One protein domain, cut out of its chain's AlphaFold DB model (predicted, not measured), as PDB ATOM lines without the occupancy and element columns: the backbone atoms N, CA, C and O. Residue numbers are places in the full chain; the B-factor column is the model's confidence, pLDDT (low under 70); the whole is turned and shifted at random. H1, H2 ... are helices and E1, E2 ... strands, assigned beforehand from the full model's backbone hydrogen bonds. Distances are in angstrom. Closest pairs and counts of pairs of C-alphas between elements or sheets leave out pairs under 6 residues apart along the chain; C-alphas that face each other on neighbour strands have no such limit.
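This is residues 16 to 120 of the 752 residues of the protein "SLH domain-containing protein" of Megasphaera stantonii (UniProt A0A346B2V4). Two small sheets of three strands each, E1 E2 E3 and E4 E5 E6, make two walls, bridged by residues 82 to 86, which pair briefly with E1 and with E5. H1 runs along E3 over the first sheet, the short H2 lies in the stretch from the first sheet to the second, and the short H3 lies near one end of the longest axis. The printed part has 105 residues, with three named helices and six named strands in the order H1 E1 E2 E3 H2 E4 E5 E6 H3, and its class is mixed, helices and strands. Both sheets are antiparallel, and the whole is compact, with a radius of gyration of the C-alphas of 14.3 A and spans of 47 by 32 by 20 A.

H1, residues 16 to 25, is on the sheet of E1, residues 32 to 38, E2, residues 41 to 46, and E3, residues 53 to 56, at a height over the sheet of 9.3 A. It is only just over E3, on which 3 of its C-alphas fall, and runs along the strands, at 9 degrees to E3 on the local plane; their closest C-alphas, of Gln 21 and Val 55, are 7.2 A apart. E1, E2 and E3 form a meander, each strand the antiparallel neighbour of the one before; N 36 and O 43 are 2.8 A apart, as are N 42 and O 55. H2, residues 58 to 62, is not on this sheet. E4, residues 69 to 71, E5, residues 89 to 96, and E6, residues 103 to 108, form a second meander, with N 70 and O 95 at 2.8 A and N 92 and O 106 at 2.8 A. The closest C-alphas of E1 and E5, of Ala 35 and Val 90, are 7.3 A apart. H3, residues 114 to 118, is apart from E5. Every O i to N i+4 pair is within hydrogen-bond range in H2 and H3; in H1 2 of 6 are, and 2 of 7 O i to N i+3 pairs.

H1 begins at C-alpha 16, (-19.032, 2.243, -45.331), and is 15.8 A long. E1 measures 17.4 A, E2 16.0 A and E6 16.5 A. E5, the longest strand, runs 22.8 A from C-alpha 89 at (-26.130, -9.791, -36.481). H3 ends at C-alpha 118, (-14.774, -15.395, -25.923).

The C-alphas farthest apart, of Asp 98 and Ala 120, are 47.3 A apart. The printed part has no cut. The link from E4 to E5, 17 residues, is long. Mean pLDDT of the printed part is 70.4; 37 residues are under 70, among them 16 to 30 and 58 to 68.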
ATOM      1  N   ALA A  16     -20.154   1.409 -45.767       34.88
ATOM      2  CA  ALA A  16     -19.032   2.243 -45.331       34.88
ATOM      3  C   ALA A  16     -19.389   3.280 -44.247       34.88
ATOM      4  O   ALA A  16     -18.520   3.661 -43.467       34.88
ATOM      5  N   ALA A  17     -20.646   3.735 -44.174       37.56
ATOM      6  CA  ALA A  17     -21.079   4.699 -43.155       37.56
ATOM      7  C   ALA A  17     -21.371   4.034 -41.792       37.56
ATOM      8  O   ALA A  17     -21.147   4.638 -40.748       37.56
ATOM      9  N   THR A  18     -21.800   2.769 -41.795       48.06
ATOM     10  CA  THR A  18     -22.169   1.986 -40.604       48.06
ATOM     11  C   THR A  18     -20.988   1.231 -39.984       48.06
ATOM     12  O   THR A  18     -20.939   1.120 -38.761       48.06
ATOM     13  N   GLU A  19     -19.982   0.790 -40.758       45.00
ATOM     14  CA  GLU A  19     -18.794   0.090 -40.219       45.00
ATOM     15  C   GLU A  19     -18.011   0.932 -39.195       45.00
ATOM     16  O   GLU A  19     -17.544   0.396 -38.192       45.00
ATOM     17  N   ALA A  20     -17.891   2.250 -39.389       42.91
ATOM     18  CA  ALA A  20     -17.154   3.118 -38.464       42.91
ATOM     19  C   ALA A  20     -17.887   3.344 -37.125       42.91
ATOM     20  O   ALA A  20     -17.238   3.506 -36.094       42.91
ATOM     21  N   GLN A  21     -19.225   3.325 -37.127       48.22
ATOM     22  CA  GLN A  21     -20.047   3.498 -35.922       48.22
ATOM     23  C   GLN A  21     -20.285   2.167 -35.185       48.22
ATOM     24  O   GLN A  21     -20.322   2.151 -33.959       48.22
ATOM     25  N   LEU A  22     -20.357   1.040 -35.907       51.66
ATOM     26  CA  LEU A  22     -20.479  -0.311 -35.335       51.66
ATOM     27  C   LEU A  22     -19.159  -0.825 -34.739       51.66
ATOM     28  O   LEU A  22     -19.168  -1.513 -33.721       51.66
ATOM     29  N   LYS A  23     -18.012  -0.438 -35.313       51.31
ATOM     30  CA  LYS A  23     -16.686  -0.831 -34.808       51.31
ATOM     31  C   LYS A  23     -16.247  -0.058 -33.556       51.31
ATOM     32  O   LYS A  23     -15.337  -0.502 -32.866       51.31
ATOM     33  N   ALA A  24     -16.916   1.050 -33.229       47.81
ATOM     34  CA  ALA A  24     -16.696   1.804 -31.991       47.81
ATOM     35  C   ALA A  24     -17.315   1.137 -30.742       47.81
ATOM     36  O   ALA A  24     -17.221   1.685 -29.650       47.81
ATOM     37  N   VAL A  25     -17.947  -0.035 -30.893       50.06
ATOM     38  CA  VAL A  25     -18.586  -0.784 -29.795       50.06
ATOM     39  C   VAL A  25     -17.705  -1.920 -29.248       50.06
ATOM     40  O   VAL A  25     -18.038  -2.515 -28.225       50.06
ATOM     41  N   ALA A  26     -16.573  -2.212 -29.893       51.59
ATOM     42  CA  ALA A  26     -15.683  -3.311 -29.528       51.59
ATOM     43  C   ALA A  26     -14.615  -2.881 -28.503       51.59
ATOM     44  O   ALA A  26     -13.427  -2.832 -28.820       51.59
ATOM     45  N   ASP A  27     -15.043  -2.574 -27.278       54.66
ATOM     46  CA  ASP A  27     -14.160  -2.698 -26.110       54.66
ATOM     47  C   ASP A  27     -13.979  -4.200 -25.810       54.66
ATOM     48  O   ASP A  27     -14.875  -4.990 -26.117       54.66
ATOM     49  N   SER A  28     -12.842  -4.622 -25.241       54.81
ATOM     50  CA  SER A  28     -12.485  -6.049 -25.075       54.81
ATOM     51  C   SER A  28     -13.532  -6.891 -24.334       54.81
ATOM     52  O   SER A  28     -13.573  -8.106 -24.516       54.81
ATOM     53  N   ASP A  29     -14.407  -6.238 -23.565       58.88
ATOM     54  CA  ASP A  29     -15.327  -6.879 -22.625       58.88
ATOM     55  C   ASP A  29     -16.817  -6.689 -23.014       58.88
ATOM     56  O   ASP A  29     -17.724  -7.184 -22.333       58.88
ATOM     57  N   GLY A  30     -17.097  -5.971 -24.114       66.88
ATOM     58  CA  GLY A  30     -18.443  -5.549 -24.518       66.88
ATOM     59  C   GLY A  30     -19.035  -6.326 -25.703       66.88
ATOM     60  O   GLY A  30     -18.442  -6.381 -26.776       66.88
ATOM     61  N   TYR A  31     -20.256  -6.857 -25.558       74.81
ATOM     62  CA  TYR A  31     -21.058  -7.422 -26.657       74.81
ATOM     63  C   TYR A  31     -22.516  -6.944 -26.609       74.81
ATOM     64  O   TYR A  31     -23.042  -6.561 -25.559       74.81
ATOM     65  N   VAL A  32     -23.193  -6.953 -27.759       79.25
ATOM     66  CA  VAL A  32     -24.582  -6.474 -27.875       79.25
ATOM     67  C   VAL A  32     -25.568  -7.595 -27.534       79.25
ATOM     68  O   VAL A  32     -25.449  -8.717 -28.018       79.25
ATOM     69  N   THR A  33     -26.556  -7.285 -26.692       79.94
ATOM     70  CA  THR A  33     -27.552  -8.233 -26.155       79.94
ATOM     71  C   THR A  33     -28.961  -8.010 -26.700       79.94
ATOM     72  O   THR A  33     -29.769  -8.934 -26.717       79.94
ATOM     73  N   SER A  34     -29.281  -6.791 -27.136       81.69
ATOM     74  CA  SER A  34     -30.588  -6.454 -27.705       81.69
ATOM     75  C   SER A  34     -30.489  -5.263 -28.651       81.69
ATOM     76  O   SER A  34     -29.542  -4.481 -28.573       81.69
ATOM     77  N   ALA A  35     -31.469  -5.113 -29.537       83.50
ATOM     78  CA  ALA A  35     -31.584  -3.957 -30.416       83.50
ATOM     79  C   ALA A  35     -33.031  -3.451 -30.428       83.50
ATOM     80  O   ALA A  35     -33.958  -4.250 -30.465       83.50
ATOM     81  N   THR A  36     -33.258  -2.141 -30.388       85.12
ATOM     82  CA  THR A  36     -34.606  -1.545 -30.427       85.12
ATOM     83  C   THR A  36     -34.634  -0.423 -31.450       85.12
ATOM     84  O   THR A  36     -33.761   0.442 -31.421       85.12
ATOM     85  N   LEU A  37     -35.622  -0.422 -32.345       83.50
ATOM     86  CA  LEU A  37     -35.784   0.624 -33.355       83.50
ATOM     87  C   LEU A  37     -36.878   1.611 -32.933       83.50
ATOM     88  O   LEU A  37     -37.992   1.201 -32.608       83.50
ATOM     89  N   ASN A  38     -36.576   2.908 -32.984       80.62
ATOM     90  CA  ASN A  38     -37.546   3.979 -32.775       80.62
ATOM     91  C   ASN A  38     -37.377   5.054 -33.857       80.62
ATOM     92  O   ASN A  38     -36.407   5.813 -33.853       80.62
ATOM     93  N   GLY A  39     -38.309   5.095 -34.813       78.19
ATOM     94  CA  GLY A  39     -38.177   5.931 -36.007       78.19
ATOM     95  C   GLY A  39     -36.977   5.496 -36.852       78.19
ATOM     96  O   GLY A  39     -36.885   4.332 -37.235       78.19
ATOM     97  N   SER A  40     -36.055   6.421 -37.124       74.19
ATOM     98  CA  SER A  40     -34.795   6.138 -37.823       74.19
ATOM     99  C   SER A  40     -33.645   5.747 -36.889       74.19
ATOM    100  O   SER A  40     -32.566   5.446 -37.378       74.19
ATOM    101  N   THR A  41     -33.833   5.719 -35.566       79.50
ATOM    102  CA  THR A  41     -32.743   5.454 -34.614       79.50
ATOM    103  C   THR A  41     -32.783   4.019 -34.105       79.50
ATOM    104  O   THR A  41     -33.793   3.569 -33.558       79.50
ATOM    105  N   LEU A  42     -31.660   3.312 -34.233       82.94
ATOM    106  CA  LEU A  42     -31.442   1.980 -33.678       82.94
ATOM    107  C   LEU A  42     -30.619   2.069 -32.390       82.94
ATOM    108  O   LEU A  42     -29.469   2.502 -32.410       82.94
ATOM    109  N   THR A  43     -31.182   1.616 -31.276       84.12
ATOM    110  CA  THR A  43     -30.490   1.522 -29.985       84.12
ATOM    111  C   THR A  43     -30.033   0.087 -29.743       84.12
ATOM    112  O   THR A  43     -30.862  -0.820 -29.680       84.12
ATOM    113  N   LEU A  44     -28.727  -0.121 -29.597       83.94
ATOM    114  CA  LEU A  44     -28.078  -1.394 -29.293       83.94
ATOM    115  C   LEU A  44     -27.760  -1.463 -27.792       83.94
ATOM    116  O   LEU A  44     -26.911  -0.721 -27.294       83.94
ATOM    117  N   GLY A  45     -28.430  -2.365 -27.077       78.62
ATOM    118  CA  GLY A  45     -28.195  -2.606 -25.656       78.62
ATOM    119  C   GLY A  45     -26.984  -3.508 -25.442       78.62
ATOM    120  O   GLY A  45     -26.916  -4.602 -26.011       78.62
ATOM    121  N   ARG A  46     -26.028  -3.073 -24.620       81.31
ATOM    122  CA  ARG A  46     -24.785  -3.813 -24.327       81.31
ATOM    123  C   ARG A  46     -24.891  -4.625 -23.039       81.31
ATOM    124  O   ARG A  46     -25.754  -4.372 -22.200       81.31
ATOM    125  N   ASN A  47     -24.031  -5.627 -22.886       73.75
ATOM    126  CA  ASN A  47     -23.891  -6.371 -21.634       73.75
ATOM    127  C   ASN A  47     -23.435  -5.463 -20.467       73.75
ATOM    128  O   ASN A  47     -22.861  -4.393 -20.665       73.75
ATOM    129  N   GLN A  48     -23.687  -5.920 -19.235       65.31
ATOM    130  CA  GLN A  48     -23.012  -5.462 -18.008       65.31
ATOM    131  C   GLN A  48     -23.046  -3.941 -17.727       65.31
ATOM    132  O   GLN A  48     -22.089  -3.384 -17.206       65.31
ATOM    133  N   ASN A  49     -24.153  -3.250 -18.035       60.16
ATOM    134  CA  ASN A  49     -24.321  -1.805 -17.784       60.16
ATOM    135  C   ASN A  49     -23.287  -0.898 -18.476       60.16
ATOM    136  O   ASN A  49     -23.122   0.254 -18.079       60.16
ATOM    137  N   LEU A  50     -22.648  -1.364 -19.552       65.00
ATOM    138  CA  LEU A  50     -21.694  -0.561 -20.325       65.00
ATOM    139  C   LEU A  50     -22.355   0.632 -21.050       65.00
ATOM    140  O   LEU A  50     -21.675   1.422 -21.696       65.00
ATOM    141  N   GLY A  51     -23.674   0.801 -20.935       67.62
ATOM    142  CA  GLY A  51     -24.446   1.861 -21.576       67.62
ATOM    143  C   GLY A  51     -24.831   1.508 -23.010       67.62
ATOM    144  O   GLY A  51     -24.088   0.829 -23.722       67.62
ATOM    145  N   ASP A  52     -26.012   1.960 -23.424       78.56
ATOM    146  CA  ASP A  52     -26.553   1.689 -24.754       78.56
ATOM    147  C   ASP A  52     -25.842   2.521 -25.827       78.56
ATOM    148  O   ASP A  52     -25.448   3.667 -25.598       78.56
ATOM    149  N   VAL A  53     -25.717   1.954 -27.025       75.06
ATOM    150  CA  VAL A  53     -25.158   2.642 -28.195       75.06
ATOM    151  C   VAL A  53     -26.285   2.951 -29.165       75.06
ATOM    152  O   VAL A  53     -27.067   2.071 -29.510       75.06
ATOM    153  N   THR A  54     -26.377   4.195 -29.624       76.50
ATOM    154  CA  THR A  54     -27.394   4.610 -30.599       76.50
ATOM    155  C   THR A  54     -26.763   4.820 -31.968       76.50
ATOM    156  O   THR A  54     -25.683   5.396 -32.089       76.50
ATOM    157  N   VAL A  55     -27.440   4.332 -33.003       73.56
ATOM    158  CA  VAL A  55     -27.051   4.453 -34.407       73.56
ATOM    159  C   VAL A  55     -28.204   5.120 -35.146       73.56
ATOM    160  O   VAL A  55     -29.331   4.627 -35.114       73.56
ATOM    161  N   ASP A  56     -27.937   6.245 -35.800       74.06
ATOM    162  CA  ASP A  56     -28.923   6.907 -36.653       74.06
ATOM    163  C   ASP A  56     -28.911   6.266 -38.047       74.06
ATOM    164  O   ASP A  56     -27.906   6.296 -38.757       74.06
ATOM    165  N   LEU A  57     -30.031   5.662 -38.433       73.25
ATOM    166  CA  LEU A  57     -30.253   5.045 -39.740       73.25
ATOM    167  C   LEU A  57     -30.912   6.023 -40.730       73.25
ATOM    168  O   LEU A  57     -31.318   5.606 -41.815       73.25
ATOM    169  N   GLY A  58     -31.002   7.319 -40.401       63.16
ATOM    170  CA  GLY A  58     -31.623   8.358 -41.228       63.16
ATOM    171  C   GLY A  58     -31.113   8.395 -42.673       63.16
ATOM    172  O   GLY A  58     -31.902   8.499 -43.615       63.16
ATOM    173  N   THR A  59     -29.807   8.195 -42.876       57.25
ATOM    174  CA  THR A  59     -29.187   8.158 -44.213       57.25
ATOM    175  C   THR A  59     -29.492   6.869 -44.989       57.25
ATOM    176  O   THR A  59     -29.457   6.877 -46.217       57.25
ATOM    177  N   LEU A  60     -29.827   5.763 -44.308       54.44
ATOM    178  CA  LEU A  60     -30.326   4.535 -44.949       54.44
ATOM    179  C   LEU A  60     -31.785   4.694 -45.408       54.44
ATOM    180  O   LEU A  60     -32.167   4.132 -46.434       54.44
ATOM    181  N   THR A  61     -32.588   5.486 -44.690       53.38
ATOM    182  CA  THR A  61     -33.981   5.788 -45.061       53.38
ATOM    183  C   THR A  61     -34.125   6.793 -46.208       53.38
ATOM    184  O   THR A  61     -35.116   6.731 -46.931       53.38
ATOM    185  N   GLU A  62     -33.135   7.656 -46.468       49.34
ATOM    186  CA  GLU A  62     -33.150   8.548 -47.643       49.34
ATOM    187  C   GLU A  62     -33.090   7.770 -48.970       49.34
ATOM    188  O   GLU A  62     -33.764   8.139 -49.934       49.34
ATOM    189  N   GLY A  63     -32.371   6.640 -49.007       48.19
ATOM    190  CA  GLY A  63     -32.318   5.734 -50.163       48.19
ATOM    191  C   GLY A  63     -33.602   4.924 -50.402       48.19
ATOM    192  O   GLY A  63     -33.800   4.412 -51.501       48.19
ATOM    193  N   LEU A  64     -34.488   4.841 -49.402       50.47
ATOM    194  CA  LEU A  64     -35.797   4.177 -49.479       50.47
ATOM    195  C   LEU A  64     -36.938   5.142 -49.844       50.47
ATOM    196  O   LEU A  64     -38.058   4.699 -50.076       50.47
ATOM    197  N   SER A  65     -36.665   6.448 -49.966       48.91
ATOM    198  CA  SER A  65     -37.671   7.493 -50.245       48.91
ATOM    199  C   SER A  65     -38.359   7.402 -51.623       48.91
ATOM    200  O   SER A  65     -39.241   8.205 -51.925       48.91
ATOM    201  N   GLY A  66     -37.991   6.414 -52.446       51.88
ATOM    202  CA  GLY A  66     -38.631   6.081 -53.725       51.88
ATOM    203  C   GLY A  66     -39.166   4.646 -53.829       51.88
ATOM    204  O   GLY A  66     -39.525   4.230 -54.928       51.88
ATOM    205  N   THR A  67     -39.191   3.879 -52.733       56.09
ATOM    206  CA  THR A  67     -39.717   2.503 -52.689       56.09
ATOM    207  C   THR A  67     -40.827   2.388 -51.654       56.09
ATOM    208  O   THR A  67     -40.750   3.030 -50.611       56.09
ATOM    209  N   ASP A  68     -41.808   1.516 -51.883       65.12
ATOM    210  CA  ASP A  68     -42.950   1.367 -50.973       65.12
ATOM    211  C   ASP A  68     -42.570   0.788 -49.591       65.12
ATOM    212  O   ASP A  68     -43.412   0.748 -48.708       65.12
ATOM    213  N   TYR A  69     -41.325   0.351 -49.344       73.38
ATOM    214  CA  TYR A  69     -40.921  -0.294 -48.084       73.38
ATOM    215  C   TYR A  69     -40.329   0.671 -47.047       73.38
ATOM    216  O   TYR A  69     -39.396   1.421 -47.331       73.38
ATOM    217  N   GLN A  70     -40.808   0.571 -45.804       75.69
ATOM    218  CA  GLN A  70     -40.344   1.339 -44.645       75.69
ATOM    219  C   GLN A  70     -39.857   0.418 -43.520       75.69
ATOM    220  O   GLN A  70     -40.411  -0.658 -43.299       75.69
ATOM    221  N   LEU A  71     -38.822   0.849 -42.794       81.44
ATOM    222  CA  LEU A  71     -38.387   0.199 -41.554       81.44
ATOM    223  C   LEU A  71     -39.456   0.392 -40.472       81.44
ATOM    224  O   LEU A  71     -39.919   1.508 -40.241       81.44
ATOM    225  N   ILE A  72     -39.824  -0.692 -39.798       82.44
ATOM    226  CA  ILE A  72     -40.798  -0.689 -38.698       82.44
ATOM    227  C   ILE A  72     -40.154  -1.239 -37.430       82.44
ATOM    228  O   ILE A  72     -39.091  -1.834 -37.514       82.44
ATOM    229  N   ALA A  73     -40.766  -1.053 -36.257       84.38
ATOM    230  CA  ALA A  73     -40.354  -1.766 -35.043       84.38
ATOM    231  C   ALA A  73     -40.670  -3.271 -35.158       84.38
ATOM    232  O   ALA A  73     -41.518  -3.648 -35.971       84.38
ATOM    233  N   ASN A  74     -40.024  -4.127 -34.345       83.88
ATOM    234  CA  ASN A  74     -40.192  -5.582 -34.461       83.88
ATOM    235  C   ASN A  74     -41.683  -5.956 -34.347       83.88
ATOM    236  O   ASN A  74     -42.272  -5.776 -33.279       83.88
ATOM    237  N   PRO A  75     -42.306  -6.484 -35.419       79.75
ATOM    238  CA  PRO A  75     -43.739  -6.750 -35.426       79.75
ATOM    239  C   PRO A  75     -44.105  -8.086 -34.758       79.75
ATOM    240  O   PRO A  75     -45.271  -8.478 -34.787       79.75
ATOM    241  N   THR A  76     -43.130  -8.815 -34.207       82.12
ATOM    242  CA  THR A  76     -43.348 -10.094 -33.521       82.12
ATOM    243  C   THR A  76     -44.087  -9.868 -32.204       82.12
ATOM    244  O   THR A  76     -43.646  -9.088 -31.356       82.12
ATOM    245  N   GLU A  77     -45.212 -10.557 -32.017       76.19
ATOM    246  CA  GLU A  77     -46.047 -10.436 -30.821       76.19
ATOM    247  C   GLU A  77     -45.262 -10.840 -29.556       76.19
ATOM    248  O   GLU A  77     -44.602 -11.877 -29.528       76.19
ATOM    249  N   GLY A  78     -45.291  -9.991 -28.520       77.12
ATOM    250  CA  GLY A  78     -44.546 -10.199 -27.268       77.12
ATOM    251  C   GLY A  78     -43.065  -9.790 -27.291       77.12
ATOM    252  O   GLY A  78     -42.364 -10.031 -26.313       77.12
ATOM    253  N   SER A  79     -42.575  -9.170 -28.373       78.12
ATOM    254  CA  SER A  79     -41.180  -8.697 -28.477       78.12
ATOM    255  C   SER A  79     -40.915  -7.312 -27.868       78.12
ATOM    256  O   SER A  79     -39.764  -6.881 -27.825       78.12
ATOM    257  N   ASP A  80     -41.954  -6.582 -27.445       78.69
ATOM    258  CA  ASP A  80     -41.884  -5.177 -27.000       78.69
ATOM    259  C   ASP A  80     -41.134  -4.246 -27.982       78.69
ATOM    260  O   ASP A  80     -40.501  -3.269 -27.583       78.69
ATOM    261  N   GLY A  81     -41.176  -4.556 -29.286       77.44
ATOM    262  CA  GLY A  81     -40.482  -3.801 -30.336       77.44
ATOM    263  C   GLY A  81     -38.971  -4.057 -30.418       77.44
ATOM    264  O   GLY A  81     -38.287  -3.405 -31.212       77.44
ATOM    265  N   LYS A  82     -38.442  -5.006 -29.634       82.56
ATOM    266  CA  LYS A  82     -37.021  -5.371 -29.605       82.56
ATOM    267  C   LYS A  82     -36.690  -6.433 -30.641       82.56
ATOM    268  O   LYS A  82     -37.378  -7.443 -30.758       82.56
ATOM    269  N   TYR A  83     -35.592  -6.238 -31.345       84.31
ATOM    270  CA  TYR A  83     -34.974  -7.195 -32.247       84.31
ATOM    271  C   TYR A  83     -33.986  -8.096 -31.510       84.31
ATOM    272  O   TYR A  83     -33.239  -7.652 -30.631       84.31
ATOM    273  N   THR A  84     -33.968  -9.367 -31.904       80.75
ATOM    274  CA  THR A  84     -33.002 -10.348 -31.411       80.75
ATOM    275  C   THR A  84     -31.643 -10.096 -32.055       80.75
ATOM    276  O   THR A  84     -31.551  -9.912 -33.268       80.75
ATOM    277  N   VAL A  85     -30.592 -10.109 -31.238       79.81
ATOM    278  CA  VAL A  85     -29.200 -10.051 -31.694       79.81
ATOM    279  C   VAL A  85     -28.630 -11.460 -31.572       79.81
ATOM    280  O   VAL A  85     -28.667 -12.041 -30.487       79.81
ATOM    281  N   ALA A  86     -28.124 -12.021 -32.665       79.31
ATOM    282  CA  ALA A  86     -27.525 -13.354 -32.682       79.31
ATOM    283  C   ALA A  86     -26.296 -13.361 -33.592       79.31
ATOM    284  O   ALA A  86     -26.323 -12.768 -34.666       79.31
ATOM    285  N   ASP A  87     -25.214 -14.005 -33.151       76.38
ATOM    286  CA  ASP A  87     -23.969 -14.172 -33.917       76.38
ATOM    287  C   ASP A  87     -23.428 -12.877 -34.553       76.38
ATOM    288  O   ASP A  87     -22.950 -12.869 -35.686       76.38
ATOM    289  N   GLY A  88     -23.529 -11.761 -33.822       74.38
ATOM    290  CA  GLY A  88     -23.046 -10.455 -34.280       74.38
ATOM    291  C   GLY A  88     -23.917  -9.801 -35.355       74.38
ATOM    292  O   GLY A  88     -23.471  -8.880 -36.045       74.38
ATOM    293  N   LYS A  89     -25.163 -10.266 -35.493       80.62
ATOM    294  CA  LYS A  89     -26.130  -9.791 -36.481       80.62
ATOM    295  C   LYS A  89     -27.447  -9.383 -35.841       80.62
ATOM    296  O   LYS A  89     -27.880  -9.961 -34.843       80.62
ATOM    297  N   VAL A  90     -28.099  -8.405 -36.461       83.19
ATOM    298  CA  VAL A  90     -29.471  -7.980 -36.152       83.19
ATOM    299  C   VAL A  90     -30.267  -7.939 -37.445       83.19
ATOM    300  O   VAL A  90     -29.870  -7.276 -38.398       83.19
ATOM    301  N   GLU A  91     -31.403  -8.627 -37.477       83.94
ATOM    302  CA  GLU A  91     -32.300  -8.637 -38.634       83.94
ATOM    303  C   GLU A  91     -33.481  -7.700 -38.391       83.94
ATOM    304  O   GLU A  91     -34.385  -7.996 -37.612       83.94
ATOM    305  N   LEU A  92     -33.467  -6.549 -39.059       84.12
ATOM    306  CA  LEU A  92     -34.546  -5.571 -39.023       84.12
ATOM    307  C   LEU A  92     -35.637  -5.937 -40.026       84.12
ATOM    308  O   LEU A  92     -35.373  -6.545 -41.063       84.12
ATOM    309  N   THR A  93     -36.875  -5.540 -39.742       82.56
ATOM    310  CA  THR A  93     -38.010  -5.781 -40.641       82.56
ATOM    311  C   THR A  93     -38.343  -4.514 -41.414       82.56
ATOM    312  O   THR A  93     -38.538  -3.455 -40.818       82.56
ATOM    313  N   VAL A  94     -38.457  -4.635 -42.736       82.44
ATOM    314  CA  VAL A  94     -39.043  -3.610 -43.602       82.44
ATOM    315  C   VAL A  94     -40.400  -4.083 -44.107       82.44
ATOM    316  O   VAL A  94     -40.579  -5.257 -44.423       82.44
ATOM    317  N   GLN A  95     -41.365  -3.180 -44.174       82.38
ATOM    318  CA  GLN A  95     -42.750  -3.463 -44.538       82.38
ATOM    319  C   GLN A  95     -43.188  -2.529 -45.658       82.38
ATOM    320  O   GLN A  95     -42.880  -1.340 -45.614       82.38
ATOM    321  N   ASN A  96     -43.913  -3.056 -46.641       79.31
ATOM    322  CA  ASN A  96     -44.511  -2.239 -47.688       79.31
ATOM    323  C   ASN A  96     -45.637  -1.362 -47.092       79.31
ATOM    324  O   ASN A  96     -46.543  -1.866 -46.428       79.31
ATOM    325  N   GLY A  97     -45.582  -0.053 -47.320       71.25
ATOM    326  CA  GLY A  97     -46.540   0.939 -46.843       71.25
ATOM    327  C   GLY A  97     -47.938   0.777 -47.441       71.25
ATOM    328  O   GLY A  97     -48.914   1.116 -46.777       71.25
ATOM    329  N   ASP A  98     -48.040   0.188 -48.636       72.25
ATOM    330  CA  ASP A  98     -49.306  -0.090 -49.322       72.25
ATOM    331  C   ASP A  98     -49.836  -1.512 -49.045       72.25
ATOM    332  O   ASP A  98     -51.021  -1.786 -49.254       72.25
ATOM    333  N   ASN A  99     -48.991  -2.427 -48.546       77.38
ATOM    334  CA  ASN A  99     -49.384  -3.786 -48.163       77.38
ATOM    335  C   ASN A  99     -48.671  -4.257 -46.887       77.38
ATOM    336  O   ASN A  99     -47.545  -4.751 -46.911       77.38
ATOM    337  N   THR A 100     -49.389  -4.218 -45.766       74.75
ATOM    338  CA  THR A 100     -48.845  -4.565 -44.449       74.75
ATOM    339  C   THR A 100     -48.484  -6.047 -44.266       74.75
ATOM    340  O   THR A 100     -47.807  -6.393 -43.288       74.75
ATOM    341  N   GLU A 101     -48.928  -6.929 -45.162       75.75
ATOM    342  CA  GLU A 101     -48.547  -8.348 -45.154       75.75
ATOM    343  C   GLU A 101     -47.246  -8.620 -45.923       75.75
ATOM    344  O   GLU A 101     -46.637  -9.671 -45.740       75.75
ATOM    345  N   ASP A 102     -46.780  -7.664 -46.730       79.50
ATOM    346  CA  ASP A 102     -45.550  -7.775 -47.508       79.50
ATOM    347  C   ASP A 102     -44.362  -7.213 -46.713       79.50
ATOM    348  O   ASP A 102     -44.220  -6.002 -46.505       79.50
ATOM    349  N   ARG A 103     -43.528  -8.124 -46.200       81.62
ATOM    350  CA  ARG A 103     -42.407  -7.822 -45.304       81.62
ATOM    351  C   ARG A 103     -41.130  -8.479 -45.804       81.62
ATOM    352  O   ARG A 103     -41.135  -9.657 -46.146       81.62
ATOM    353  N   ASN A 104     -40.031  -7.737 -45.746       78.62
ATOM    354  CA  ASN A 104     -38.683  -8.230 -46.013       78.62
ATOM    355  C   ASN A 104     -37.769  -7.974 -44.807       78.62
ATOM    356  O   ASN A 104     -38.103  -7.210 -43.898       78.62
ATOM    357  N   THR A 105     -36.608  -8.618 -44.796       77.31
ATOM    358  CA  THR A 105     -35.602  -8.467 -43.742       77.31
ATOM    359  C   THR A 105     -34.375  -7.716 -44.247       77.31
ATOM    360  O   THR A 105     -33.956  -7.860 -45.395       77.31
ATOM    361  N   VAL A 106     -33.794  -6.899 -43.371       75.94
ATOM    362  CA  VAL A 106     -32.531  -6.193 -43.588       75.94
ATOM    363  C   VAL A 106     -31.580  -6.590 -42.470       75.94
ATOM    364  O   VAL A 106     -31.828  -6.293 -41.304       75.94
ATOM    365  N   THR A 107     -30.490  -7.265 -42.816       77.44
ATOM    366  CA  THR A 107     -29.495  -7.719 -41.839       77.44
ATOM    367  C   THR A 107     -28.412  -6.663 -41.643       77.44
ATOM    368  O   THR A 107     -27.756  -6.246 -42.599       77.44
ATOM    369  N   ILE A 108     -28.192  -6.266 -40.394       75.69
ATOM    370  CA  ILE A 108     -27.013  -5.527 -39.946       75.69
ATOM    371  C   ILE A 108     -26.004  -6.556 -39.433       75.69
ATOM    372  O   ILE A 108     -26.350  -7.378 -38.588       75.69
ATOM    373  N   ASP A 109     -24.785  -6.517 -39.964       73.56
ATOM    374  CA  ASP A 109     -23.684  -7.441 -39.656       73.56
ATOM    375  C   ASP A 109     -22.478  -6.661 -39.099       73.56
ATOM    376  O   ASP A 109     -22.376  -5.447 -39.295       73.56
ATOM    377  N   GLY A 110     -21.561  -7.350 -38.420       69.19
ATOM    378  CA  GLY A 110     -20.366  -6.754 -37.816       69.19
ATOM    379  C   GLY A 110     -20.589  -6.150 -36.427       69.19
ATOM    380  O   GLY A 110     -19.831  -5.273 -36.015       69.19
ATOM    381  N   ILE A 111     -21.617  -6.600 -35.704       74.12
ATOM    382  CA  ILE A 111     -21.850  -6.245 -34.300       74.12
ATOM    383  C   ILE A 111     -21.033  -7.199 -33.412       74.12
ATOM    384  O   ILE A 111     -20.968  -8.395 -33.687       74.12
ATOM    385  N   ALA A 112     -20.419  -6.700 -32.334       72.19
ATOM    386  CA  ALA A 112     -19.653  -7.538 -31.405       72.19
ATOM    387  C   ALA A 112     -20.531  -8.641 -30.774       72.19
ATOM    388  O   ALA A 112     -21.542  -8.343 -30.125       72.19
ATOM    389  N   SER A 113     -20.144  -9.909 -30.970       72.75
ATOM    390  CA  SER A 113     -20.860 -11.090 -30.469       72.75
ATOM    391  C   SER A 113     -20.254 -11.652 -29.176       72.75
ATOM    392  O   SER A 113     -19.094 -11.399 -28.847       72.75
ATOM    393  N   THR A 114     -21.010 -12.495 -28.464       72.25
ATOM    394  CA  THR A 114     -20.496 -13.281 -27.324       72.25
ATOM    395  C   THR A 114     -19.293 -14.147 -27.706       72.25
ATOM    396  O   THR A 114     -18.378 -14.327 -26.906       72.25
ATOM    397  N   ALA A 115     -19.265 -14.659 -28.939       68.12
ATOM    398  CA  ALA A 115     -18.162 -15.461 -29.454       68.12
ATOM    399  C   ALA A 115     -16.896 -14.630 -29.724       68.12
ATOM    400  O   ALA A 115     -15.795 -15.174 -29.657       68.12
ATOM    401  N   ASP A 116     -17.027 -13.336 -30.021       65.38
ATOM    402  CA  ASP A 116     -15.876 -12.459 -30.260       65.38
ATOM    403  C   ASP A 116     -15.204 -12.035 -28.952       65.38
ATOM    404  O   ASP A 116     -13.977 -12.041 -28.885       65.38
ATOM    405  N   VAL A 117     -15.979 -11.812 -27.883       65.19
ATOM    406  CA  VAL A 117     -15.439 -11.638 -26.520       65.19
ATOM    407  C   VAL A 117     -14.771 -12.932 -26.030       65.19
ATOM    408  O   VAL A 117     -13.666 -12.902 -25.497       65.19
ATOM    409  N   ALA A 118     -15.361 -14.103 -26.300       61.03
ATOM    410  CA  ALA A 118     -14.774 -15.395 -25.923       61.03
ATOM    411  C   ALA A 118     -13.447 -15.727 -26.646       61.03
ATOM    412  O   ALA A 118     -12.681 -16.565 -26.170       61.03
ATOM    413  N   LYS A 119     -13.146 -15.086 -27.786       59.38
ATOM    414  CA  LYS A 119     -11.855 -15.246 -28.483       59.38
ATOM    415  C   LYS A 119     -10.717 -14.448 -27.832       59.38
ATOM    416  O   LYS A 119      -9.560 -14.735 -28.129       59.38
ATOM    417  N   ALA A 120     -11.005 -13.499 -26.940       55.41
ATOM    418  CA  ALA A 120     -10.010 -12.711 -26.213       55.41
ATOM    419  C   ALA A 120      -9.525 -13.425 -24.930       55.41
ATOM    420  O   ALA A 120      -9.638 -12.899 -23.828       55.41
TER     421      ALA A 120